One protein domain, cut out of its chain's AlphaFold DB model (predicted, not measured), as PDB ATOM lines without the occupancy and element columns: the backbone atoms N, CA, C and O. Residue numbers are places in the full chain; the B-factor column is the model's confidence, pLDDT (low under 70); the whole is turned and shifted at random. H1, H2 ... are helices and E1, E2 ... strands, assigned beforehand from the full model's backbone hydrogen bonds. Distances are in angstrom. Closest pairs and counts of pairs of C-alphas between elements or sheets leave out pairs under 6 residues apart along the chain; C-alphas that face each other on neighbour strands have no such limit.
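What this domain is: This is residues 70 to 204 and 250 to 302 of the 561 residues of an uncharacterized protein of Mycoplasma neurolyticum (UniProt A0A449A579). A strongly twisted slab of seven parallel strands forms the middle of three layers, helices covering both faces: H2 and H3 on one, H4, H6 and H7 on the other. H8 packs on the outside of H2, and H9 packs on H8. The 188 printed residues hold nine named helices and seven named strands, in the order H1 E1 H2 E2 H3 E3 H4 E4 H5 H6 E5 E6 H7 E7 H8 H9; the class is mixed, and the sheet runs E3 E2 E1 E4 E5 E6 E7. The whole is compact, with a radius of gyration of the C-alphas of 16.0 A and spans of 47 by 37 by 35 A.

Where its parts are: The strands are E3, residues 141 to 144; E2, 102 to 107, 16.4 A long; E1, 77 to 81; E4, 169 to 174, 16.8 A; E5, 193 to 198, 16.6 A; E6, 250 to 254; and E7, 271 to 273. The helices are H1, residues 70 to 74, from C-alpha 70 at (16.322, 1.499, -29.603); H2, 86 to 98, 18.2 A; H3, 120 to 130; H4, 150 to 163, 20.1 A; H5, 177 to 180; H6, 184 to 189; H7, 257 to 265; H8, 282 to 288; and H9, 297 to 302, to C-alpha 302 at (-2.755, -13.660, -30.792).

How they stand to each other: Across the sheet, pairs within hydrogen-bond range include N 105 and O 141, 2.9 A; N 104 and O 78, 2.8 A; N 79 and O 170, 2.8 A; N 171 and O 194, 2.8 A; N 197 and O 251, 2.8 A; and N 272 and O 252, 2.8 A. Strand-helix-strand units, parallel neighbour strands with helices between, are E1 H2 E2, E2 H3 E3, E4 H5 H6 E5 and E6 H7 E7; E3 H4 E4 is split, with E2 and E1 between its strands; each crossover is right-handed. H2 has a height over the sheet of 8.5 A, H3 8.7 A and H1 8.2 A, on the same face; H4, 9.6 A, is on the opposite face. H6 is on the sheet, its closest C-alpha pair with E5 being Leu 188 and Gln 194, 6.5 A; H7 is on it too, Ser 257 and His 273 of E7 being closest, 6.4 A. H5 is only just not on it, with 4 pairs of C-alphas within 10 A. H8 touches H2, closest at the C-alphas of Asn 91 and Ile 282, 6.6 A, and H9, at Met 286 and Phe 298, 5.0 A. Every O i to N i+4 pair is within range in H1, H2, H3, H4, H7 and H9, but 0 of 2 in H6 and 1 of 3 in H8, where 3 of 3 and 4 of 4 O i to N i+3 pairs are; H5 is too short for an i+4 pair.

The domain as a whole: The C-alphas farthest apart are those of Ile 266 and Asp 293, 47.3 A. Residues 205 to 249 are not printed; C-alphas 204 and 250 are 17.9 A apart across the cut. Of the links printed whole, E2 to H3 is long. Confidence is under 70 at residues 134 to 138 and 179 to 183.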
ATOM      1  N   ASP A  70      15.659   0.393 -30.287       88.19
ATOM      2  CA  ASP A  70      16.322   1.499 -29.603       88.19
ATOM      3  C   ASP A  70      15.673   2.811 -30.052       88.19
ATOM      4  O   ASP A  70      15.332   3.656 -29.231       88.19
ATOM      5  N   ASP A  71      15.394   2.934 -31.353       88.62
ATOM      6  CA  ASP A  71      14.720   4.098 -31.930       88.62
ATOM      7  C   ASP A  71      13.299   4.304 -31.389       88.62
ATOM      8  O   ASP A  71      12.914   5.442 -31.121       88.62
ATOM      9  N   VAL A  72      12.509   3.235 -31.220       91.00
ATOM     10  CA  VAL A  72      11.162   3.349 -30.628       91.00
ATOM     11  C   VAL A  72      11.225   3.729 -29.145       91.00
ATOM     12  O   VAL A  72      10.360   4.463 -28.676       91.00
ATOM     13  N   ASN A  73      12.261   3.301 -28.417       89.69
ATOM     14  CA  ASN A  73      12.439   3.625 -26.999       89.69
ATOM     15  C   ASN A  73      13.132   4.981 -26.750       89.69
ATOM     16  O   ASN A  73      13.092   5.477 -25.626       89.69
ATOM     17  N   GLU A  74      13.741   5.599 -27.769       87.50
ATOM     18  CA  GLU A  74      14.352   6.936 -27.670       87.50
ATOM     19  C   GLU A  74      13.306   8.060 -27.545       87.50
ATOM     20  O   GLU A  74      13.594   9.133 -27.005       87.50
ATOM     21  N   ALA A  75      12.097   7.835 -28.066       90.56
ATOM     22  CA  ALA A  75      10.992   8.780 -27.975       90.56
ATOM     23  C   ALA A  75      10.162   8.558 -26.708       90.56
ATOM     24  O   ALA A  75       9.947   7.430 -26.275       90.56
ATOM     25  N   ASP A  76       9.624   9.643 -26.158       91.75
ATOM     26  CA  ASP A  76       8.686   9.578 -25.037       91.75
ATOM     27  C   ASP A  76       7.296   9.129 -25.515       91.75
ATOM     28  O   ASP A  76       6.574   8.432 -24.798       91.75
ATOM     29  N   ILE A  77       6.935   9.521 -26.745       94.38
ATOM     30  CA  ILE A  77       5.683   9.163 -27.414       94.38
ATOM     31  C   ILE A  77       5.969   8.585 -28.800       94.38
ATOM     32  O   ILE A  77       6.680   9.182 -29.611       94.38
ATOM     33  N   ASN A  78       5.326   7.463 -29.110       96.44
ATOM     34  CA  ASN A  78       5.284   6.886 -30.445       96.44
ATOM     35  C   ASN A  78       3.864   6.956 -31.008       96.44
ATOM     36  O   ASN A  78       2.918   6.444 -30.414       96.44
ATOM     37  N   ILE A  79       3.720   7.569 -32.179       96.25
ATOM     38  CA  ILE A  79       2.471   7.632 -32.931       96.25
ATOM     39  C   ILE A  79       2.574   6.662 -34.110       96.25
ATOM     40  O   ILE A  79       3.337   6.910 -35.040       96.25
ATOM     41  N   PHE A  80       1.816   5.569 -34.087       95.12
ATOM     42  CA  PHE A  80       1.770   4.562 -35.148       95.12
ATOM     43  C   PHE A  80       0.547   4.763 -36.036       95.12
ATOM     44  O   PHE A  80      -0.569   4.888 -35.534       95.12
ATOM     45  N   SER A  81       0.745   4.773 -37.355       90.94
ATOM     46  CA  SER A  81      -0.354   4.897 -38.312       90.94
ATOM     47  C   SER A  81      -0.006   4.225 -39.631       90.94
ATOM     48  O   SER A  81       0.961   4.594 -40.305       90.94
ATOM     49  N   THR A  82      -0.818   3.247 -40.032       86.56
ATOM     50  CA  THR A  82      -0.734   2.688 -41.380       86.56
ATOM     51  C   THR A  82      -2.104   2.248 -41.904       86.56
ATOM     52  O   THR A  82      -2.663   1.251 -41.442       86.56
ATOM     53  N   PRO A  83      -2.654   2.960 -42.900       79.94
ATOM     54  CA  PRO A  83      -3.902   2.554 -43.531       79.94
ATOM     55  C   PRO A  83      -3.728   1.350 -44.455       79.94
ATOM     56  O   PRO A  83      -4.716   0.724 -44.817       79.94
ATOM     57  N   TRP A  84      -2.503   0.991 -44.846       77.00
ATOM     58  CA  TRP A  84      -2.260  -0.078 -45.818       77.00
ATOM     59  C   TRP A  84      -1.097  -0.978 -45.422       77.00
ATOM     60  O   TRP A  84      -0.260  -0.613 -44.596       77.00
ATOM     61  N   GLY A  85      -1.039  -2.139 -46.068       73.69
ATOM     62  CA  GLY A  85       0.023  -3.121 -45.887       73.69
ATOM     63  C   GLY A  85      -0.197  -3.985 -44.644       73.69
ATOM     64  O   GLY A  85      -0.382  -3.496 -43.531       73.69
ATOM     65  N   VAL A  86      -0.175  -5.302 -44.846       79.88
ATOM     66  CA  VAL A  86      -0.297  -6.297 -43.771       79.88
ATOM     67  C   VAL A  86       0.963  -6.309 -42.906       79.88
ATOM     68  O   VAL A  86       0.886  -6.157 -41.690       79.88
ATOM     69  N   GLN A  87       2.135  -6.434 -43.532       81.69
ATOM     70  CA  GLN A  87       3.421  -6.476 -42.838       81.69
ATOM     71  C   GLN A  87       3.722  -5.199 -42.026       81.69
ATOM     72  O   GLN A  87       4.041  -5.343 -40.843       81.69
ATOM     73  N   PRO A  88       3.591  -3.967 -42.563       88.06
ATOM     74  CA  PRO A  88       3.839  -2.753 -41.789       88.06
ATOM     75  C   PRO A  88       2.857  -2.611 -40.626       88.06
ATOM     76  O   PRO A  88       3.288  -2.251 -39.534       88.06
ATOM     77  N   PHE A  89       1.577  -2.963 -40.809       90.25
ATOM     78  CA  PHE A  89       0.602  -2.963 -39.714       90.25
ATOM     79  C   PHE A  89       1.019  -3.908 -38.583       90.25
ATOM     80  O   PHE A  89       1.139  -3.478 -37.436       90.25
ATOM     81  N   LEU A  90       1.315  -5.172 -38.901       90.12
ATOM     82  CA  LEU A  90       1.724  -6.149 -37.890       90.12
ATOM     83  C   LEU A  90       3.041  -5.755 -37.215       90.12
ATOM     84  O   LEU A  90       3.188  -5.940 -36.009       90.12
ATOM     85  N   ASN A  91       3.997  -5.195 -37.955       91.56
ATOM     86  CA  ASN A  91       5.265  -4.753 -37.384       91.56
ATOM     87  C   ASN A  91       5.096  -3.536 -36.470       91.56
ATOM     88  O   ASN A  91       5.667  -3.534 -35.384       91.56
ATOM     89  N   MET A  92       4.287  -2.543 -36.845       94.56
ATOM     90  CA  MET A  92       3.966  -1.414 -35.963       94.56
ATOM     91  C   MET A  92       3.224  -1.867 -34.707       94.56
ATOM     92  O   MET A  92       3.558  -1.424 -33.611       94.56
ATOM     93  N   LEU A  93       2.276  -2.798 -34.841       95.31
ATOM     94  CA  LEU A  93       1.586  -3.390 -33.702       95.31
ATOM     95  C   LEU A  93       2.573  -4.100 -32.763       95.31
ATOM     96  O   LEU A  93       2.577  -3.831 -31.563       95.31
ATOM     97  N   ARG A  94       3.471  -4.938 -33.292       94.12
ATOM     98  CA  ARG A  94       4.517  -5.606 -32.496       94.12
ATOM     99  C   ARG A  94       5.447  -4.597 -31.824       94.12
ATOM    100  O   ARG A  94       5.697  -4.719 -30.632       94.12
ATOM    101  N   LEU A  95       5.907  -3.568 -32.540       95.44
ATOM    102  CA  LEU A  95       6.725  -2.495 -31.962       95.44
ATOM    103  C   LEU A  95       5.983  -1.755 -30.844       95.44
ATOM    104  O   LEU A  95       6.598  -1.446 -29.825       95.44
ATOM    105  N   SER A  96       4.676  -1.516 -30.994       95.31
ATOM    106  CA  SER A  96       3.841  -0.923 -29.942       95.31
ATOM    107  C   SER A  96       3.822  -1.797 -28.679       95.31
ATOM    108  O   SER A  96       3.928  -1.285 -27.567       95.31
ATOM    109  N   MET A  97       3.782  -3.121 -28.842       94.50
ATOM    110  CA  MET A  97       3.786  -4.064 -27.724       94.50
ATOM    111  C   MET A  97       5.170  -4.256 -27.087       94.50
ATOM    112  O   MET A  97       5.249  -4.533 -25.895       94.50
ATOM    113  N   ILE A  98       6.245  -4.130 -27.873       92.50
ATOM    114  CA  ILE A  98       7.637  -4.369 -27.453       92.50
ATOM    115  C   ILE A  98       8.246  -3.178 -26.713       92.50
ATOM    116  O   ILE A  98       9.113  -3.389 -25.859       92.50
ATOM    117  N   ASN A  99       7.885  -1.951 -27.098       90.62
ATOM    118  CA  ASN A  99       8.471  -0.738 -26.529       90.62
ATOM    119  C   ASN A  99       7.928  -0.445 -25.124       90.62
ATOM    120  O   ASN A  99       6.873  -0.946 -24.748       90.62
ATOM    121  N   GLU A 100       8.616   0.414 -24.380       87.56
ATOM    122  CA  GLU A 100       8.303   0.735 -22.975       87.56
ATOM    123  C   GLU A 100       7.744   2.157 -22.804       87.56
ATOM    124  O   GLU A 100       7.719   2.707 -21.703       87.56
ATOM    125  N   LYS A 101       7.334   2.783 -23.909       91.06
ATOM    126  CA  LYS A 101       6.980   4.201 -24.001       91.06
ATOM    127  C   LYS A 101       5.499   4.385 -24.332       91.06
ATOM    128  O   LYS A 101       4.766   3.420 -24.582       91.06
ATOM    129  N   GLN A 102       5.029   5.629 -24.269       93.38
ATOM    130  CA  GLN A 102       3.628   5.946 -24.536       93.38
ATOM    131  C   GLN A 102       3.323   5.749 -26.026       93.38
ATOM    132  O   GLN A 102       4.059   6.238 -26.883       93.38
ATOM    133  N   ASN A 103       2.215   5.076 -26.336       94.88
ATOM    134  CA  ASN A 103       1.798   4.820 -27.711       94.88
ATOM    135  C   ASN A 103       0.466   5.499 -28.036       94.88
ATOM    136  O   ASN A 103      -0.471   5.447 -27.244       94.88
ATOM    137  N   TYR A 104       0.363   6.035 -29.246       96.44
ATOM    138  CA  TYR A 104      -0.904   6.302 -29.921       96.44
ATOM    139  C   TYR A 104      -0.939   5.438 -31.173       96.44
ATOM    140  O   TYR A 104      -0.097   5.611 -32.054       96.44
ATOM    141  N   LEU A 105      -1.867   4.487 -31.248       95.62
ATOM    142  CA  LEU A 105      -1.990   3.589 -32.391       95.62
ATOM    143  C   LEU A 105      -3.285   3.870 -33.146       95.62
ATOM    144  O   LEU A 105      -4.372   3.658 -32.617       95.62
ATOM    145  N   PHE A 106      -3.149   4.317 -34.391       92.75
ATOM    146  CA  PHE A 106      -4.254   4.548 -35.314       92.75
ATOM    147  C   PHE A 106      -4.359   3.387 -36.300       92.75
ATOM    148  O   PHE A 106      -3.416   3.121 -37.056       92.75
ATOM    149  N   TYR A 107      -5.506   2.709 -36.305       91.12
ATOM    150  CA  TYR A 107      -5.787   1.597 -37.213       91.12
ATOM    151  C   TYR A 107      -7.046   1.859 -38.046       91.12
ATOM    152  O   TYR A 107      -7.895   2.661 -37.677       91.12
ATOM    153  N   TYR A 108      -7.142   1.200 -39.196       89.38
ATOM    154  CA  TYR A 108      -8.091   1.473 -40.271       89.38
ATOM    155  C   TYR A 108      -8.788   0.158 -40.675       89.38
ATOM    156  O   TYR A 108      -8.456  -0.456 -41.690       89.38
ATOM    157  N   PRO A 109      -9.776  -0.326 -39.910       83.69
ATOM    158  CA  PRO A 109     -10.404  -1.626 -40.155       83.69
ATOM    159  C   PRO A 109     -11.107  -1.699 -41.521       83.69
ATOM    160  O   PRO A 109     -11.226  -2.769 -42.112       83.69
ATOM    161  N   LYS A 110     -11.540  -0.567 -42.089       81.31
ATOM    162  CA  LYS A 110     -12.175  -0.545 -43.419       81.31
ATOM    163  C   LYS A 110     -11.199  -0.695 -44.586       81.31
ATOM    164  O   LYS A 110     -11.647  -0.950 -45.699       81.31
ATOM    165  N   SER A 111      -9.897  -0.520 -44.368       72.31
ATOM    166  CA  SER A 111      -8.904  -0.554 -45.446       72.31
ATOM    167  C   SER A 111      -8.238  -1.914 -45.625       72.31
ATOM    168  O   SER A 111      -7.683  -2.189 -46.688       72.31
ATOM    169  N   ASN A 112      -8.265  -2.756 -44.591       70.00
ATOM    170  CA  ASN A 112      -7.594  -4.045 -44.574       70.00
ATOM    171  C   ASN A 112      -8.344  -5.017 -43.649       70.00
ATOM    172  O   ASN A 112      -8.472  -4.758 -42.453       70.00
ATOM    173  N   GLU A 113      -8.787  -6.157 -44.190       71.19
ATOM    174  CA  GLU A 113      -9.498  -7.208 -43.439       71.19
ATOM    175  C   GLU A 113      -8.730  -7.687 -42.202       71.19
ATOM    176  O   GLU A 113      -9.330  -7.982 -41.172       71.19
ATOM    177  N   LEU A 114      -7.397  -7.715 -42.260       79.56
ATOM    178  CA  LEU A 114      -6.574  -8.093 -41.117       79.56
ATOM    179  C   LEU A 114      -6.727  -7.112 -39.953       79.56
ATOM    180  O   LEU A 114      -6.755  -7.532 -38.799       79.56
ATOM    181  N   GLN A 115      -6.851  -5.815 -40.245       85.88
ATOM    182  CA  GLN A 115      -7.023  -4.794 -39.211       85.88
ATOM    183  C   GLN A 115      -8.398  -4.888 -38.540       85.88
ATOM    184  O   GLN A 115      -8.515  -4.511 -37.380       85.88
ATOM    185  N   LYS A 116      -9.418  -5.460 -39.203       85.31
ATOM    186  CA  LYS A 116     -10.727  -5.738 -38.574       85.31
ATOM    187  C   LYS A 116     -10.657  -6.775 -37.461       85.31
ATOM    188  O   LYS A 116     -11.557  -6.834 -36.634       85.31
ATOM    189  N   ARG A 117      -9.622  -7.618 -37.462       86.19
ATOM    190  CA  ARG A 117      -9.439  -8.650 -36.436       86.19
ATOM    191  C   ARG A 117      -8.849  -8.094 -35.142       86.19
ATOM    192  O   ARG A 117      -8.880  -8.783 -34.129       86.19
ATOM    193  N   LEU A 118      -8.309  -6.873 -35.168       91.44
ATOM    194  CA  LEU A 118      -7.765  -6.232 -33.980       91.44
ATOM    195  C   LEU A 118      -8.879  -5.989 -32.951       91.44
ATOM    196  O   LEU A 118      -9.845  -5.287 -33.230       91.44
ATOM    197  N   ILE A 119      -8.698  -6.509 -31.741       93.56
ATOM    198  CA  ILE A 119      -9.529  -6.199 -30.578       93.56
ATOM    199  C   ILE A 119      -8.887  -5.003 -29.864       93.56
ATOM    200  O   ILE A 119      -7.974  -5.170 -29.046       93.56
ATOM    201  N   SER A 120      -9.317  -3.785 -30.210       94.12
ATOM    202  CA  SER A 120      -8.689  -2.539 -29.742       94.12
ATOM    203  C   SER A 120      -8.667  -2.404 -28.224       94.12
ATOM    204  O   SER A 120      -7.657  -1.975 -27.669       94.12
ATOM    205  N   GLU A 121      -9.727  -2.832 -27.543       95.19
ATOM    206  CA  GLU A 121      -9.851  -2.755 -26.087       95.19
ATOM    207  C   GLU A 121      -8.811  -3.647 -25.403       95.19
ATOM    208  O   GLU A 121      -8.204  -3.248 -24.409       95.19
ATOM    209  N   LYS A 122      -8.552  -4.838 -25.963       95.12
ATOM    210  CA  LYS A 122      -7.510  -5.741 -25.457       95.12
ATOM    211  C   LYS A 122      -6.121  -5.160 -25.670       95.12
ATOM    212  O   LYS A 122      -5.294  -5.257 -24.765       95.12
ATOM    213  N   LEU A 123      -5.858  -4.552 -26.830       96.25
ATOM    214  CA  LEU A 123      -4.572  -3.899 -27.074       96.25
ATOM    215  C   LEU A 123      -4.362  -2.735 -26.106       96.25
ATOM    216  O   LEU A 123      -3.317  -2.663 -25.466       96.25
ATOM    217  N   GLU A 124      -5.341  -1.843 -25.964       96.00
ATOM    218  CA  GLU A 124      -5.228  -0.692 -25.067       96.00
ATOM    219  C   GLU A 124      -5.062  -1.129 -23.607       96.00
ATOM    220  O   GLU A 124      -4.200  -0.608 -22.894       96.00
ATOM    221  N   TYR A 125      -5.823  -2.138 -23.171       94.81
ATOM    222  CA  TYR A 125      -5.662  -2.726 -21.846       94.81
ATOM    223  C   TYR A 125      -4.262  -3.316 -21.656       94.81
ATOM    224  O   TYR A 125      -3.609  -3.018 -20.654       94.81
ATOM    225  N   PHE A 126      -3.772  -4.101 -22.620       94.88
ATOM    226  CA  PHE A 126      -2.429  -4.672 -22.585       94.88
ATOM    227  C   PHE A 126      -1.358  -3.576 -22.472       94.88
ATOM    228  O   PHE A 126      -0.522  -3.634 -21.569       94.88
ATOM    229  N   LEU A 127      -1.407  -2.552 -23.332       94.00
ATOM    230  CA  LEU A 127      -0.408  -1.478 -23.386       94.00
ATOM    231  C   LEU A 127      -0.309  -0.683 -22.079       94.00
ATOM    232  O   LEU A 127       0.784  -0.221 -21.743       94.00
ATOM    233  N   ASN A 128      -1.432  -0.526 -21.373       92.56
ATOM    234  CA  ASN A 128      -1.537   0.260 -20.145       92.56
ATOM    235  C   ASN A 128      -1.317  -0.562 -18.867       92.56
ATOM    236  O   ASN A 128      -0.799  -0.033 -17.885       92.56
ATOM    237  N   ASN A 129      -1.702  -1.842 -18.859       91.00
ATOM    238  CA  ASN A 129      -1.771  -2.631 -17.626       91.00
ATOM    239  C   ASN A 129      -0.798  -3.811 -17.610       91.00
ATOM    240  O   ASN A 129      -0.176  -4.055 -16.577       91.00
ATOM    241  N   GLU A 130      -0.611  -4.509 -18.732       91.62
ATOM    242  CA  GLU A 130       0.120  -5.786 -18.781       91.62
ATOM    243  C   GLU A 130       1.534  -5.680 -19.356       91.62
ATOM    244  O   GLU A 130       2.401  -6.485 -19.016       91.62
ATOM    245  N   ARG A 131       1.778  -4.699 -20.228       89.94
ATOM    246  CA  ARG A 131       3.093  -4.437 -20.814       89.94
ATOM    247  C   ARG A 131       4.080  -4.002 -19.734       89.94
ATOM    248  O   ARG A 131       3.717  -3.257 -18.824       89.94
ATOM    249  N   GLU A 132       5.321  -4.467 -19.826       81.06
ATOM    250  CA  GLU A 132       6.413  -4.015 -18.963       81.06
ATOM    251  C   GLU A 132       6.795  -2.577 -19.351       81.06
ATOM    252  O   GLU A 132       6.999  -2.281 -20.527       81.06
ATOM    253  N   ILE A 133       6.796  -1.660 -18.383       77.06
ATOM    254  CA  ILE A 133       7.036  -0.228 -18.603       77.06
ATOM    255  C   ILE A 133       8.108   0.201 -17.604       77.06
ATOM    256  O   ILE A 133       7.961  -0.060 -16.410       77.06
ATOM    257  N   ASN A 134       9.157   0.868 -18.086       61.66
ATOM    258  CA  ASN A 134      10.283   1.294 -17.251       61.66
ATOM    259  C   ASN A 134      10.015   2.579 -16.436       61.66
ATOM    260  O   ASN A 134      10.809   2.926 -15.567       61.66
ATOM    261  N   GLU A 135       8.902   3.286 -16.667       59.69
ATOM    262  CA  GLU A 135       8.592   4.591 -16.056       59.69
ATOM    263  C   GLU A 135       7.077   4.775 -15.806       59.69
ATOM    264  O   GLU A 135       6.253   4.075 -16.395       59.69
ATOM    265  N   ASN A 136       6.691   5.764 -14.980       57.22
ATOM    266  CA  ASN A 136       5.311   6.274 -14.868       57.22
ATOM    267  C   ASN A 136       4.899   6.982 -16.175       57.22
ATOM    268  O   ASN A 136       4.757   8.204 -16.231       57.22
ATOM    269  N   THR A 137       4.774   6.222 -17.260       60.94
ATOM    270  CA  THR A 137       4.364   6.753 -18.558       60.94
ATOM    271  C   THR A 137       2.864   7.044 -18.555       60.94
ATOM    272  O   THR A 137       2.061   6.347 -17.931       60.94
ATOM    273  N   ASN A 138       2.478   8.116 -19.248       69.38
ATOM    274  CA  ASN A 138       1.074   8.428 -19.495       69.38
ATOM    275  C   ASN A 138       0.393   7.279 -20.260       69.38
ATOM    276  O   ASN A 138       1.044   6.526 -20.987       69.38
ATOM    277  N   LYS A 139      -0.939   7.197 -20.143       86.94
ATOM    278  CA  LYS A 139      -1.751   6.183 -20.832       86.94
ATOM    279  C   LYS A 139      -1.492   6.176 -22.343       86.94
ATOM    280  O   LYS A 139      -1.412   7.227 -22.981       86.94
ATOM    281  N   SER A 140      -1.359   4.977 -22.889       93.50
ATOM    282  CA  SER A 140      -1.381   4.698 -24.320       93.50
ATOM    283  C   SER A 140      -2.822   4.587 -24.814       93.50
ATOM    284  O   SER A 140      -3.697   4.174 -24.052       93.50
ATOM    285  N   TYR A 141      -3.040   4.922 -26.081       95.56
ATOM    286  CA  TYR A 141      -4.361   4.972 -26.705       95.56
ATOM    287  C   TYR A 141      -4.382   4.191 -28.016       95.56
ATOM    288  O   TYR A 141      -3.426   4.251 -28.800       95.56
ATOM    289  N   VAL A 142      -5.483   3.485 -28.261       95.75
ATOM    290  CA  VAL A 142      -5.735   2.751 -29.504       95.75
ATOM    291  C   VAL A 142      -7.012   3.288 -30.128       95.75
ATOM    292  O   VAL A 142      -8.083   3.202 -29.538       95.75
ATOM    293  N   GLU A 143      -6.913   3.831 -31.336       92.88
ATOM    294  CA  GLU A 143      -8.043   4.480 -31.990       92.88
ATOM    295  C   GLU A 143      -8.321   3.907 -33.381       92.88
ATOM    296  O   GLU A 143      -7.437   3.814 -34.238       92.88
ATOM    297  N   ASN A 144      -9.594   3.573 -33.603       90.19
ATOM    298  CA  ASN A 144     -10.137   3.264 -34.915       90.19
ATOM    299  C   ASN A 144     -10.333   4.559 -35.714       90.19
ATOM    300  O   ASN A 144     -11.130   5.422 -35.346       90.19
ATOM    301  N   VAL A 145      -9.648   4.662 -36.846       86.12
ATOM    302  CA  VAL A 145      -9.877   5.690 -37.852       86.12
ATOM    303  C   VAL A 145     -10.762   5.091 -38.947       86.12
ATOM    304  O   VAL A 145     -10.301   4.530 -39.941       86.12
ATOM    305  N   ASP A 146     -12.073   5.229 -38.748       72.12
ATOM    306  CA  ASP A 146     -13.137   4.625 -39.565       72.12
ATOM    307  C   ASP A 146     -13.203   5.113 -41.023       72.12
ATOM    308  O   ASP A 146     -14.039   4.640 -41.804       72.12
ATOM    309  N   VAL A 147     -12.373   6.083 -41.404       74.69
ATOM    310  CA  VAL A 147     -12.335   6.676 -42.740       74.69
ATOM    311  C   VAL A 147     -10.897   6.663 -43.237       74.69
ATOM    312  O   VAL A 147      -9.976   7.042 -42.518       74.69
ATOM    313  N   LEU A 148     -10.702   6.273 -44.499       71.88
ATOM    314  CA  LEU A 148      -9.438   6.440 -45.224       71.88
ATOM    315  C   LEU A 148      -9.204   7.920 -45.580       71.88
ATOM    316  O   LEU A 148      -9.043   8.282 -46.741       71.88
ATOM    317  N   ASP A 149      -9.222   8.783 -44.567       73.19
ATOM    318  CA  ASP A 149      -8.944  10.206 -44.685       73.19
ATOM    319  C   ASP A 149      -7.714  10.535 -43.850       73.19
ATOM    320  O   ASP A 149      -7.722  10.576 -42.619       73.19
ATOM    321  N   HIS A 150      -6.620  10.768 -44.556       73.00
ATOM    322  CA  HIS A 150      -5.351  11.049 -43.925       73.00
ATOM    323  C   HIS A 150      -5.327  12.426 -43.217       73.00
ATOM    324  O   HIS A 150      -4.500  12.626 -42.325       73.00
ATOM    325  N   SER A 151      -6.239  13.353 -43.547       77.25
ATOM    326  CA  SER A 151      -6.346  14.637 -42.836       77.25
ATOM    327  C   SER A 151      -6.740  14.446 -41.370       77.25
ATOM    328  O   SER A 151      -6.199  15.131 -40.505       77.25
ATOM    329  N   ILE A 152      -7.553  13.427 -41.071       81.06
ATOM    330  CA  ILE A 152      -7.925  13.059 -39.699       81.06
ATOM    331  C   ILE A 152      -6.680  12.665 -38.900       81.06
ATOM    332  O   ILE A 152      -6.488  13.118 -37.770       81.06
ATOM    333  N   PHE A 153      -5.800  11.847 -39.487       84.81
ATOM    334  CA  PHE A 153      -4.543  11.479 -38.835       84.81
ATOM    335  C   PHE A 153      -3.647  12.705 -38.610       84.81
ATOM    336  O   PHE A 153      -3.057  12.829 -37.540       84.81
ATOM    337  N   TYR A 154      -3.572  13.628 -39.574       86.06
ATOM    338  CA  TYR A 154      -2.791  14.861 -39.428       86.06
ATOM    339  C   TYR A 154      -3.291  15.718 -38.270       86.06
ATOM    340  O   TYR A 154      -2.501  16.069 -37.400       86.06
ATOM    341  N   GLU A 155      -4.593  16.001 -38.221       87.44
ATOM    342  CA  GLU A 155      -5.208  16.805 -37.162       87.44
ATOM    343  C   GLU A 155      -4.967  16.188 -35.780       87.44
ATOM    344  O   GLU A 155      -4.540  16.876 -34.849       87.44
ATOM    345  N   LYS A 156      -5.160  14.869 -35.659       89.88
ATOM    346  CA  LYS A 156      -4.905  14.130 -34.418       89.88
ATOM    347  C   LYS A 156      -3.432  14.165 -34.021       89.88
ATOM    348  O   LYS A 156      -3.125  14.457 -32.867       89.88
ATOM    349  N   ALA A 157      -2.521  13.918 -34.959       91.94
ATOM    350  CA  ALA A 157      -1.087  13.976 -34.700       91.94
ATOM    351  C   ALA A 157      -0.656  15.387 -34.272       91.94
ATOM    352  O   ALA A 157       0.038  15.528 -33.270       91.94
ATOM    353  N   THR A 158      -1.105  16.436 -34.971       92.38
ATOM    354  CA  THR A 158      -0.823  17.835 -34.610       92.38
ATOM    355  C   THR A 158      -1.330  18.171 -33.211       92.38
ATOM    356  O   THR A 158      -0.602  18.790 -32.438       92.38
ATOM    357  N   LYS A 159      -2.542  17.730 -32.854       93.06
ATOM    358  CA  LYS A 159      -3.084  17.907 -31.502       93.06
ATOM    359  C   LYS A 159      -2.186  17.252 -30.448       93.06
ATOM    360  O   LYS A 159      -1.761  17.934 -29.520       93.06
ATOM    361  N   ILE A 160      -1.825  15.980 -30.637       94.38
ATOM    362  CA  ILE A 160      -0.941  15.246 -29.713       94.38
ATOM    363  C   ILE A 160       0.409  15.962 -29.563       94.38
ATOM    364  O   ILE A 160       0.899  16.114 -28.443       94.38
ATOM    365  N   ILE A 161       0.994  16.435 -30.669       93.56
ATOM    366  CA  ILE A 161       2.265  17.173 -30.666       93.56
ATOM    367  C   ILE A 161       2.158  18.468 -29.856       93.56
ATOM    368  O   ILE A 161       3.022  18.746 -29.024       93.56
ATOM    369  N   ASN A 162       1.103  19.251 -30.081       90.88
ATOM    370  CA  ASN A 162       0.886  20.526 -29.399       90.88
ATOM    371  C   ASN A 162       0.594  20.364 -27.901       90.88
ATOM    372  O   ASN A 162       0.947  21.247 -27.122       90.88
ATOM    373  N   GLU A 163      -0.033  19.261 -27.494       92.19
ATOM    374  CA  GLU A 163      -0.315  18.944 -26.089       92.19
ATOM    375  C   GLU A 163       0.906  18.383 -25.339       92.19
ATOM    376  O   GLU A 163       0.883  18.324 -24.114       92.19
ATOM    377  N   ASN A 164       1.968  17.981 -26.049       91.75
ATOM    378  CA  ASN A 164       3.156  17.326 -25.485       91.75
ATOM    379  C   ASN A 164       4.455  17.964 -26.016       91.75
ATOM    380  O   ASN A 164       5.347  17.282 -26.530       91.75
ATOM    381  N   LYS A 165       4.561  19.295 -25.937       90.50
ATOM    382  CA  LYS A 165       5.685  20.069 -26.507       90.50
ATOM    383  C   LYS A 165       7.033  19.702 -25.875       90.50
ATOM    384  O   LYS A 165       8.076  19.749 -26.527       90.50
ATOM    385  N   GLU A 166       7.003  19.310 -24.608       88.88
ATOM    386  CA  GLU A 166       8.140  18.918 -23.779       88.88
ATOM    387  C   GLU A 166       8.632  17.484 -24.021       88.88
ATOM    388  O   GLU A 166       9.667  17.097 -23.486       88.88
ATOM    389  N   LYS A 167       7.920  16.698 -24.833       90.56
ATOM    390  CA  LYS A 167       8.240  15.293 -25.101       90.56
ATOM    391  C   LYS A 167       8.782  15.086 -26.502       90.56
ATOM    392  O   LYS A 167       8.334  15.727 -27.450       90.56
ATOM    393  N   LYS A 168       9.694  14.130 -26.644       91.56
ATOM    394  CA  LYS A 168      10.170  13.602 -27.926       91.56
ATOM    395  C   LYS A 168       9.109  12.701 -28.550       91.56
ATOM    396  O   LYS A 168       8.670  11.735 -27.926       91.56
ATOM    397  N   ILE A 169       8.731  12.986 -29.794       94.31
ATOM    398  CA  ILE A 169       7.669  12.277 -30.512       94.31
ATOM    399  C   ILE A 169       8.207  11.645 -31.797       94.31
ATOM    400  O   ILE A 169       8.695  12.336 -32.694       94.31
ATOM    401  N   ASN A 170       8.047  10.330 -31.910       95.31
ATOM    402  CA  ASN A 170       8.224   9.603 -33.161       95.31
ATOM    403  C   ASN A 170       6.877   9.407 -33.860       95.31
ATOM    404  O   ASN A 170       5.907   8.975 -33.241       95.31
ATOM    405  N   ILE A 171       6.843   9.640 -35.169       94.62
ATOM    406  CA  ILE A 171       5.724   9.283 -36.046       94.62
ATOM    407  C   ILE A 171       6.155   8.123 -36.942       94.62
ATOM    408  O   ILE A 171       7.087   8.260 -37.734       94.62
ATOM    409  N   TRP A 172       5.465   6.991 -36.819       94.25
ATOM    410  CA  TRP A 172       5.730   5.749 -37.537       94.25
ATOM    411  C   TRP A 172       4.762   5.565 -38.702       94.25
ATOM    412  O   TRP A 172       3.550   5.499 -38.495       94.25
ATOM    413  N   LEU A 173       5.308   5.446 -39.916       91.62
ATOM    414  CA  LEU A 173       4.552   5.368 -41.173       91.62
ATOM    415  C   LEU A 173       5.033   4.217 -42.066       91.62
ATOM    416  O   LEU A 173       6.181   3.785 -41.983       91.62
ATOM    417  N   ASN A 174       4.160   3.740 -42.953       88.12
ATOM    418  CA  ASN A 174       4.513   2.783 -44.004       88.12
ATOM    419  C   ASN A 174       5.272   3.486 -45.152       88.12
ATOM    420  O   ASN A 174       4.837   4.522 -45.661       88.12
ATOM    421  N   ALA A 175       6.379   2.890 -45.597       87.38
ATOM    422  CA  ALA A 175       7.192   3.323 -46.726       87.38
ATOM    423  C   ALA A 175       6.404   3.464 -48.032       87.38
ATOM    424  O   ALA A 175       6.588   4.458 -48.732       87.38
ATOM    425  N   ALA A 176       5.520   2.520 -48.367       80.62
ATOM    426  CA  ALA A 176       4.653   2.655 -49.542       80.62
ATOM    427  C   ALA A 176       3.671   3.818 -49.374       80.62
ATOM    428  O   ALA A 176       3.409   4.554 -50.325       80.62
ATOM    429  N   GLY A 177       3.216   4.034 -48.137       75.75
ATOM    430  CA  GLY A 177       2.350   5.144 -47.782       75.75
ATOM    431  C   GLY A 177       2.963   6.488 -48.150       75.75
ATOM    432  O   GLY A 177       2.279   7.280 -48.782       75.75
ATOM    433  N   MET A 178       4.253   6.710 -47.858       76.81
ATOM    434  CA  MET A 178       4.948   8.010 -47.951       76.81
ATOM    435  C   MET A 178       4.687   8.843 -49.210       76.81
ATOM    436  O   MET A 178       4.737  10.071 -49.159       76.81
ATOM    437  N   GLN A 179       4.395   8.206 -50.338       66.88
ATOM    438  CA  GLN A 179       4.123   8.888 -51.600       66.88
ATOM    439  C   GLN A 179       2.867   9.786 -51.528       66.88
ATOM    440  O   GLN A 179       2.804  10.801 -52.216       66.88
ATOM    441  N   ASN A 180       1.918   9.467 -50.643       61.88
ATOM    442  CA  ASN A 180       0.717  10.266 -50.368       61.88
ATOM    443  C   ASN A 180       0.913  11.272 -49.215       61.88
ATOM    444  O   ASN A 180      -0.012  11.998 -48.858       61.88
ATOM    445  N   PHE A 181       2.109  11.321 -48.611       63.72
ATOM    446  CA  PHE A 181       2.349  11.938 -47.300       63.72
ATOM    447  C   PHE A 181       3.183  13.224 -47.368       63.72
ATOM    448  O   PHE A 181       3.661  13.706 -46.343       63.72
ATOM    449  N   SER A 182       3.350  13.827 -48.550       62.06
ATOM    450  CA  SER A 182       4.153  15.052 -48.705       62.06
ATOM    451  C   SER A 182       3.681  16.206 -47.807       62.06
ATOM    452  O   SER A 182       4.482  17.050 -47.415       62.06
ATOM    453  N   TYR A 183       2.409  16.224 -47.413       66.62
ATOM    454  CA  TYR A 183       1.872  17.220 -46.490       66.62
ATOM    455  C   TYR A 183       2.159  16.909 -45.010       66.62
ATOM    456  O   TYR A 183       2.322  17.840 -44.226       66.62
ATOM    457  N   PHE A 184       2.315  15.637 -44.617       75.25
ATOM    458  CA  PHE A 184       2.741  15.283 -43.256       75.25
ATOM    459  C   PHE A 184       4.162  15.745 -42.964       75.25
ATOM    460  O   PHE A 184       4.514  15.925 -41.805       75.25
ATOM    461  N   LEU A 185       4.960  16.018 -43.998       76.31
ATOM    462  CA  LEU A 185       6.275  16.633 -43.834       76.31
ATOM    463  C   LEU A 185       6.204  17.983 -43.110       76.31
ATOM    464  O   LEU A 185       7.186  18.365 -42.489       76.31
ATOM    465  N   GLN A 186       5.054  18.669 -43.111       81.56
ATOM    466  CA  GLN A 186       4.846  19.875 -42.299       81.56
ATOM    467  C   GLN A 186       4.936  19.585 -40.792       81.56
ATOM    468  O   GLN A 186       5.318  20.456 -40.021       81.56
ATOM    469  N   LEU A 187       4.669  18.352 -40.347       87.44
ATOM    470  CA  LEU A 187       4.868  17.965 -38.947       87.44
ATOM    471  C   LEU A 187       6.355  17.967 -38.544       87.44
ATOM    472  O   LEU A 187       6.665  18.015 -37.358       87.44
ATOM    473  N   LEU A 188       7.294  17.954 -39.498       84.62
ATOM    474  CA  LEU A 188       8.729  18.067 -39.203       84.62
ATOM    475  C   LEU A 188       9.149  19.484 -38.784       84.62
ATOM    476  O   LEU A 188      10.239  19.644 -38.219       84.62
ATOM    477  N   ASP A 189       8.292  20.486 -39.022       84.62
ATOM    478  CA  ASP A 189       8.498  21.864 -38.560       84.62
ATOM    479  C   ASP A 189       8.465  21.953 -37.024       84.62
ATOM    480  O   ASP A 189       9.088  22.847 -36.440       84.62
ATOM    481  N   PHE A 190       7.820  20.986 -36.357       87.19
ATOM    482  CA  PHE A 190       7.860  20.842 -34.906       87.19
ATOM    483  C   PHE A 190       9.238  20.313 -34.449       87.19
ATOM    484  O   PHE A 190       9.696  19.254 -34.901       87.19
ATOM    485  N   PRO A 191       9.953  21.022 -33.550       86.62
ATOM    486  CA  PRO A 191      11.297  20.630 -33.113       86.62
ATOM    487  C   PRO A 191      11.372  19.255 -32.438       86.62
ATOM    488  O   PRO A 191      12.372  18.558 -32.609       86.62
ATOM    489  N   ASN A 192      10.313  18.862 -31.733       89.75
ATOM    490  CA  ASN A 192      10.220  17.624 -30.962       89.75
ATOM    491  C   ASN A 192       9.729  16.412 -31.773       89.75
ATOM    492  O   ASN A 192       9.547  15.343 -31.198       89.75
ATOM    493  N   VAL A 193       9.519  16.557 -33.085       92.25
ATOM    494  CA  VAL A 193       8.988  15.495 -33.953       92.25
ATOM    495  C   VAL A 193      10.070  14.907 -34.848       92.25
ATOM    496  O   VAL A 193      10.876  15.637 -35.438       92.25
ATOM    497  N   GLN A 194      10.035  13.584 -35.004       92.38
ATOM    498  CA  GLN A 194      10.781  12.846 -36.016       92.38
ATOM    499  C   GLN A 194       9.927  11.761 -36.681       92.38
ATOM    500  O   GLN A 194       8.944  11.287 -36.120       92.38
ATOM    501  N   PHE A 195      10.307  11.367 -37.895       92.25
ATOM    502  CA  PHE A 195       9.608  10.367 -38.696       92.25
ATOM    503  C   PHE A 195      10.435   9.090 -38.769       92.25
ATOM    504  O   PHE A 195      11.636   9.116 -39.060       92.25
ATOM    505  N   ARG A 196       9.773   7.964 -38.532       93.44
ATOM    506  CA  ARG A 196      10.301   6.618 -38.705       93.44
ATOM    507  C   ARG A 196       9.440   5.900 -39.726       93.44
ATOM    508  O   ARG A 196       8.224   5.833 -39.599       93.44
ATOM    509  N   ILE A 197      10.068   5.400 -40.775       92.44
ATOM    510  CA  ILE A 197       9.354   4.828 -41.907       92.44
ATOM    511  C   ILE A 197       9.746   3.364 -42.013       92.44
ATOM    512  O   ILE A 197      10.925   3.056 -42.165       92.44
ATOM    513  N   ILE A 198       8.766   2.472 -41.917       92.44
ATOM    514  CA  ILE A 198       8.972   1.027 -41.991       92.44
ATOM    515  C   ILE A 198       8.588   0.509 -43.374       92.44
ATOM    516  O   ILE A 198       7.641   1.004 -43.986       92.44
ATOM    517  N   GLU A 199       9.332  -0.465 -43.883       89.00
ATOM    518  CA  GLU A 199       9.048  -1.092 -45.173       89.00
ATOM    519  C   GLU A 199       7.618  -1.662 -45.280       89.00
ATOM    520  O   GLU A 199       7.039  -2.139 -44.302       89.00
ATOM    521  N   ASP A 200       7.069  -1.644 -46.497       82.31
ATOM    522  CA  ASP A 200       5.758  -2.230 -46.808       82.31
ATOM    523  C   ASP A 200       5.821  -3.757 -46.946       82.31
ATOM    524  O   ASP A 200       4.922  -4.485 -46.536       82.31
ATOM    525  N   SER A 201       6.918  -4.246 -47.520       78.56
ATOM    526  CA  SER A 201       7.237  -5.662 -47.633       78.56
ATOM    527  C   SER A 201       8.744  -5.852 -47.764       78.56
ATOM    528  O   SER A 201       9.458  -4.927 -48.158       78.56
ATOM    529  N   GLN A 202       9.225  -7.068 -47.501       75.00
ATOM    530  CA  GLN A 202      10.653  -7.402 -47.588       75.00
ATOM    531  C   GLN A 202      11.261  -7.133 -48.982       75.00
ATOM    532  O   GLN A 202      12.439  -6.807 -49.105       75.00
ATOM    533  N   ILE A 203      10.469  -7.243 -50.057       73.38
ATOM    534  CA  ILE A 203      10.928  -6.977 -51.432       73.38
ATOM    535  C   ILE A 203      10.854  -5.490 -51.815       73.38
ATOM    536  O   ILE A 203      11.427  -5.072 -52.826       73.38
ATOM    537  N   TYR A 204      10.173  -4.660 -51.021       80.06
ATOM    538  CA  TYR A 204       9.887  -3.276 -51.395       80.06
ATOM    539  C   TYR A 204      11.162  -2.438 -51.567       80.06
ATOM    540  O   TYR A 204      11.258  -1.624 -52.484       80.06
ATOM    541  N   ILE A 250      14.177  12.115 -40.576       89.75
ATOM    542  CA  ILE A 250      13.493  11.038 -41.298       89.75
ATOM    543  C   ILE A 250      14.435   9.841 -41.411       89.75
ATOM    544  O   ILE A 250      15.464   9.924 -42.082       89.75
ATOM    545  N   LYS A 251      14.054   8.717 -40.797       91.50
ATOM    546  CA  LYS A 251      14.768   7.440 -40.913       91.50
ATOM    547  C   LYS A 251      13.889   6.389 -41.592       91.50
ATOM    548  O   LYS A 251      12.718   6.252 -41.241       91.50
ATOM    549  N   PHE A 252      14.464   5.633 -42.522       91.94
ATOM    550  CA  PHE A 252      13.843   4.466 -43.146       91.94
ATOM    551  C   PHE A 252      14.434   3.176 -42.583       91.94
ATOM    552  O   PHE A 252      15.653   3.058 -42.469       91.94
ATOM    553  N   PHE A 253      13.581   2.199 -42.309       93.12
ATOM    554  CA  PHE A 253      13.941   0.905 -41.749       93.12
ATOM    555  C   PHE A 253      13.567  -0.235 -42.698       93.12
ATOM    556  O   PHE A 253      12.437  -0.290 -43.187       93.12
ATOM    557  N   TRP A 254      14.512  -1.152 -42.904       90.38
ATOM    558  CA  TRP A 254      14.416  -2.268 -43.850       90.38
ATOM    559  C   TRP A 254      14.822  -3.590 -43.195       90.38
ATOM    560  O   TRP A 254      15.753  -3.610 -42.386       90.38
ATOM    561  N   SER A 255      14.190  -4.694 -43.589       87.88
ATOM    562  CA  SER A 255      14.637  -6.052 -43.239       87.88
ATOM    563  C   SER A 255      15.604  -6.650 -44.264       87.88
ATOM    564  O   SER A 255      16.279  -7.634 -43.976       87.88
ATOM    565  N   ASP A 256      15.699  -6.082 -45.472       84.81
ATOM    566  CA  ASP A 256      16.622  -6.580 -46.494       84.81
ATOM    567  C   ASP A 256      18.006  -5.922 -46.398       84.81
ATOM    568  O   ASP A 256      18.243  -4.789 -46.839       84.81
ATOM    569  N   SER A 257      18.962  -6.674 -45.857       84.00
ATOM    570  CA  SER A 257      20.351  -6.233 -45.724       84.00
ATOM    571  C   SER A 257      21.069  -5.998 -47.060       84.00
ATOM    572  O   SER A 257      21.970  -5.153 -47.129       84.00
ATOM    573  N   GLU A 258      20.686  -6.701 -48.131       85.56
ATOM    574  CA  GLU A 258      21.297  -6.532 -49.453       85.56
ATOM    575  C   GLU A 258      20.922  -5.180 -50.050       85.56
ATOM    576  O   GLU A 258      21.801  -4.416 -50.462       85.56
ATOM    577  N   SER A 259      19.630  -4.840 -50.016       85.38
ATOM    578  CA  SER A 259      19.160  -3.528 -50.454       85.38
ATOM    579  C   SER A 259      19.824  -2.392 -49.687       85.38
ATOM    580  O   SER A 259      20.183  -1.371 -50.273       85.38
ATOM    581  N   LEU A 260      20.060  -2.563 -48.383       87.62
ATOM    582  CA  LEU A 260      20.732  -1.542 -47.588       87.62
ATOM    583  C   LEU A 260      22.170  -1.271 -48.058       87.62
ATOM    584  O   LEU A 260      22.602  -0.116 -48.101       87.62
ATOM    585  N   LYS A 261      22.919  -2.315 -48.438       88.19
ATOM    586  CA  LYS A 261      24.265  -2.152 -49.018       88.19
ATOM    587  C   LYS A 261      24.201  -1.361 -50.323       88.19
ATOM    588  O   LYS A 261      25.043  -0.494 -50.550       88.19
ATOM    589  N   GLU A 262      23.197  -1.619 -51.155       89.31
ATOM    590  CA  GLU A 262      22.991  -0.892 -52.409       89.31
ATOM    591  C   GLU A 262      22.598   0.574 -52.176       89.31
ATOM    592  O   GLU A 262      23.184   1.448 -52.813       89.31
ATOM    593  N   PHE A 263      21.706   0.873 -51.221       88.62
ATOM    594  CA  PHE A 263      21.370   2.251 -50.832       88.62
ATOM    595  C   PHE A 263      22.617   3.044 -50.415       88.62
ATOM    596  O   PHE A 263      22.812   4.178 -50.857       88.62
ATOM    597  N   LYS A 264      23.516   2.426 -49.638       87.75
ATOM    598  CA  LYS A 264      24.794   3.045 -49.250       87.75
ATOM    599  C   LYS A 264      25.704   3.308 -50.454       87.75
ATOM    600  O   LYS A 264      26.296   4.378 -50.528       87.75
ATOM    601  N   LYS A 265      25.792   2.386 -51.425       88.12
ATOM    602  CA  LYS A 265      26.602   2.578 -52.651       88.12
ATOM    603  C   LYS A 265      26.145   3.770 -53.487       88.12
ATOM    604  O   LYS A 265      26.965   4.400 -54.150       88.12
ATOM    605  N   ILE A 266      24.849   4.072 -53.462       86.38
ATOM    606  CA  ILE A 266      24.282   5.242 -54.137       86.38
ATOM    607  C   ILE A 266      24.184   6.462 -53.211       86.38
ATOM    608  O   ILE A 266      23.506   7.414 -53.564       86.38
ATOM    609  N   ASN A 267      24.855   6.472 -52.054       87.75
ATOM    610  CA  ASN A 267      24.865   7.585 -51.096       87.75
ATOM    611  C   ASN A 267      23.465   8.033 -50.632       87.75
ATOM    612  O   ASN A 267      23.188   9.228 -50.521       87.75
ATOM    613  N   MET A 268      22.576   7.071 -50.361       86.69
ATOM    614  CA  MET A 268      21.352   7.322 -49.599       86.69
ATOM    615  C   MET A 268      21.620   7.212 -48.094       86.69
ATOM    616  O   MET A 268      22.094   6.189 -47.599       86.69
ATOM    617  N   ASN A 269      21.288   8.279 -47.373       86.19
ATOM    618  CA  ASN A 269      21.499   8.467 -45.943       86.19
ATOM    619  C   ASN A 269      20.210   8.210 -45.157       86.19
ATOM    620  O   ASN A 269      19.111   8.399 -45.667       86.19
ATOM    621  N   ASN A 270      20.349   7.836 -43.884       88.62
ATOM    622  CA  ASN A 270      19.242   7.520 -42.972       88.62
ATOM    623  C   ASN A 270      18.349   6.349 -43.431       88.62
ATOM    624  O   ASN A 270      17.155   6.313 -43.142       88.62
ATOM    625  N   HIS A 271      18.943   5.376 -44.126       89.50
ATOM    626  CA  HIS A 271      18.373   4.047 -44.337       89.50
ATOM    627  C   HIS A 271      19.095   3.084 -43.396       89.50
ATOM    628  O   HIS A 271      20.327   3.054 -43.369       89.50
ATOM    629  N   PHE A 272      18.339   2.312 -42.627       89.62
ATOM    630  CA  PHE A 272      18.848   1.429 -41.586       89.62
ATOM    631  C   PHE A 272      18.243   0.039 -41.728       89.62
ATOM    632  O   PHE A 272      17.137  -0.126 -42.243       89.62
ATOM    633  N   HIS A 273      18.985  -0.963 -41.271       90.50
ATOM    634  CA  HIS A 273      18.426  -2.292 -41.073       90.50
ATOM    635  C   HIS A 273      17.580  -2.287 -39.793       90.50
ATOM    636  O   HIS A 273      17.843  -1.474 -38.907       90.50
ATOM    637  N   PHE A 274      16.601  -3.186 -39.663       90.31
ATOM    638  CA  PHE A 274      15.844  -3.336 -38.412       90.31
ATOM    639  C   PHE A 274      16.758  -3.608 -37.214       90.31
ATOM    640  O   PHE A 274      16.586  -3.009 -36.154       90.31
ATOM    641  N   PHE A 275      17.748  -4.477 -37.406       87.94
ATOM    642  CA  PHE A 275      18.667  -4.923 -36.360       87.94
ATOM    643  C   PHE A 275      20.111  -5.007 -36.851       87.94
ATOM    644  O   PHE A 275      20.372  -5.098 -38.050       87.94
ATOM    645  N   ASN A 276      21.063  -5.014 -35.922       83.00
ATOM    646  CA  ASN A 276      22.468  -5.287 -36.225       83.00
ATOM    647  C   ASN A 276      22.687  -6.732 -36.701       83.00
ATOM    648  O   ASN A 276      23.453  -6.947 -37.641       83.00
ATOM    649  N   ASP A 277      21.993  -7.701 -36.096       79.88
ATOM    650  CA  ASP A 277      21.898  -9.054 -36.644       79.88
ATOM    651  C   ASP A 277      20.885  -9.079 -37.796       79.88
ATOM    652  O   ASP A 277      19.693  -8.843 -37.612       79.88
ATOM    653  N   MET A 278      21.373  -9.388 -38.994       76.94
ATOM    654  CA  MET A 278      20.578  -9.375 -40.222       76.94
ATOM    655  C   MET A 278      19.565 -10.524 -40.314       76.94
ATOM    656  O   MET A 278      18.747 -10.522 -41.229       76.94
ATOM    657  N   LYS A 279      19.623 -11.510 -39.410       74.06
ATOM    658  CA  LYS A 279      18.668 -12.629 -39.371       74.06
ATOM    659  C   LYS A 279      17.479 -12.386 -38.449       74.06
ATOM    660  O   LYS A 279      16.476 -13.073 -38.596       74.06
ATOM    661  N   THR A 280      17.608 -11.454 -37.511       77.88
ATOM    662  CA  THR A 280      16.566 -11.168 -36.526       77.88
ATOM    663  C   THR A 280      15.422 -10.381 -37.172       77.88
ATOM    664  O   THR A 280      15.650  -9.402 -37.884       77.88
ATOM    665  N   GLU A 281      14.182 -10.768 -36.883       82.69
ATOM    666  CA  GLU A 281      12.968 -10.036 -37.243       82.69
ATOM    667  C   GLU A 281      12.245  -9.480 -36.001       82.69
ATOM    668  O   GLU A 281      12.406  -9.951 -34.878       82.69
ATOM    669  N   ILE A 282      11.363  -8.489 -36.194       87.00
ATOM    670  CA  ILE A 282      10.579  -7.889 -35.093       87.00
ATOM    671  C   ILE A 282       9.690  -8.940 -34.408       87.00
ATOM    672  O   ILE A 282       9.446  -8.864 -33.206       87.00
ATOM    673  N   LYS A 283       9.201  -9.931 -35.166       83.00
ATOM    674  CA  LYS A 283       8.375 -11.017 -34.621       83.00
ATOM    675  C   LYS A 283       9.160 -11.916 -33.661       83.00
ATOM    676  O   LYS A 283       8.560 -12.407 -32.711       83.00
ATOM    677  N   ASP A 284      10.465 -12.085 -33.866       80.00
ATOM    678  CA  ASP A 284      11.301 -12.966 -33.042       80.00
ATOM    679  C   ASP A 284      11.380 -12.426 -31.609       80.00
ATOM    680  O   ASP A 284      11.195 -13.159 -30.640       80.00
ATOM    681  N   LEU A 285      11.452 -11.099 -31.468       84.31
ATOM    682  CA  LEU A 285      11.423 -10.421 -30.170       84.31
ATOM    683  C   LEU A 285      10.149 -10.697 -29.356       84.31
ATOM    684  O   LEU A 285      10.183 -10.659 -28.126       84.31
ATOM    685  N   MET A 286       9.019 -10.979 -30.013       84.00
ATOM    686  CA  MET A 286       7.761 -11.308 -29.329       84.00
ATOM    687  C   MET A 286       7.802 -12.688 -28.660       84.00
ATOM    688  O   MET A 286       7.063 -12.923 -27.699       84.00
ATOM    689  N   PHE A 287       8.639 -13.601 -29.163       77.06
ATOM    690  CA  PHE A 287       8.841 -14.922 -28.567       77.06
ATOM    691  C   PHE A 287       9.732 -14.863 -27.327       77.06
ATOM    692  O   PHE A 287       9.530 -15.653 -26.399       77.06
ATOM    693  N   ASP A 288      10.656 -13.905 -27.278       77.12
ATOM    694  CA  ASP A 288      11.633 -13.770 -26.196       77.12
ATOM    695  C   ASP A 288      11.147 -12.851 -25.077       77.12
ATOM    696  O   ASP A 288      11.351 -13.147 -23.897       77.12
ATOM    697  N   LYS A 289      10.416 -11.785 -25.412       86.00
ATOM    698  CA  LYS A 289       9.858 -10.877 -24.409       86.00
ATOM    699  C   LYS A 289       8.662 -11.476 -23.676       86.00
ATOM    700  O   LYS A 289       7.945 -12.357 -24.171       86.00
ATOM    701  N   ARG A 290       8.453 -10.992 -22.454       86.69
ATOM    702  CA  ARG A 290       7.340 -11.370 -21.584       86.69
ATOM    703  C   ARG A 290       6.534 -10.137 -21.191       86.69
ATOM    704  O   ARG A 290       7.055  -9.030 -21.193       86.69
ATOM    705  N   ALA A 291       5.259 -10.344 -20.889       88.94
ATOM    706  CA  ALA A 291       4.437  -9.358 -20.200       88.94
ATOM    707  C   ALA A 291       4.687  -9.428 -18.681       88.94
ATOM    708  O   ALA A 291       5.381 -10.329 -18.199       88.94
ATOM    709  N   LYS A 292       4.077  -8.521 -17.907       89.31
ATOM    710  CA  LYS A 292       4.163  -8.502 -16.432       89.31
ATOM    711  C   LYS A 292       3.727  -9.818 -15.780       89.31
ATOM    712  O   LYS A 292       4.264 -10.201 -14.746       89.31
ATOM    713  N   ASP A 293       2.789 -10.536 -16.397       86.75
ATOM    714  CA  ASP A 293       2.314 -11.857 -15.955       86.75
ATOM    715  C   ASP A 293       3.272 -13.013 -16.319       86.75
ATOM    716  O   ASP A 293       2.939 -14.183 -16.134       86.75
ATOM    717  N   LYS A 294       4.467 -12.697 -16.838       85.56
ATOM    718  CA  LYS A 294       5.498 -13.630 -17.316       85.56
ATOM    719  C   LYS A 294       5.078 -14.488 -18.515       85.56
ATOM    720  O   LYS A 294       5.839 -15.379 -18.904       85.56
ATOM    721  N   LYS A 295       3.929 -14.234 -19.154       83.25
ATOM    722  CA  LYS A 295       3.552 -14.896 -20.414       83.25
ATOM    723  C   LYS A 295       4.282 -14.268 -21.598       83.25
ATOM    724  O   LYS A 295       4.658 -13.099 -21.569       83.25
ATOM    725  N   ARG A 296       4.497 -15.053 -22.659       81.56
ATOM    726  CA  ARG A 296       5.120 -14.582 -23.911       81.56
ATOM    727  C   ARG A 296       4.264 -13.503 -24.562       81.56
ATOM    728  O   ARG A 296       3.052 -13.689 -24.676       81.56
ATOM    729  N   LEU A 297       4.890 -12.439 -25.068       88.81
ATOM    730  CA  LEU A 297       4.160 -11.400 -25.804       88.81
ATOM    731  C   LEU A 297       3.445 -11.966 -27.034       88.81
ATOM    732  O   LEU A 297       2.367 -11.496 -27.382       88.81
ATOM    733  N   PHE A 298       3.999 -13.010 -27.653       84.12
ATOM    734  CA  PHE A 298       3.368 -13.694 -28.779       84.12
ATOM    735  C   PHE A 298       1.964 -14.249 -28.464       84.12
ATOM    736  O   PHE A 298       1.078 -14.187 -29.310       84.12
ATOM    737  N   LEU A 299       1.725 -14.734 -27.239       81.25
ATOM    738  CA  LEU A 299       0.398 -15.221 -26.840       81.25
ATOM    739  C   LEU A 299      -0.602 -14.064 -26.732       81.25
ATOM    740  O   LEU A 299      -1.692 -14.132 -27.295       81.25
ATOM    741  N   LYS A 300      -0.191 -12.959 -26.096       88.94
ATOM    742  CA  LYS A 300      -0.997 -11.730 -26.005       88.94
ATOM    743  C   LYS A 300      -1.301 -11.151 -27.385       88.94
ATOM    744  O   LYS A 300      -2.409 -10.695 -27.633       88.94
ATOM    745  N   PHE A 301      -0.334 -11.206 -28.298       89.19
ATOM    746  CA  PHE A 301      -0.507 -10.755 -29.677       89.19
ATOM    747  C   PHE A 301      -1.619 -11.526 -30.392       89.19
ATOM    748  O   PHE A 301      -2.452 -10.906 -31.046       89.19
ATOM    749  N   ASN A 302      -1.684 -12.848 -30.217       84.56
ATOM    750  CA  ASN A 302      -2.755 -13.660 -30.792       84.56
ATOM    751  C   ASN A 302      -4.124 -13.302 -30.200       84.56
ATOM    752  O   ASN A 302      -5.086 -13.144 -30.947       84.56
TER     753      ASN A 302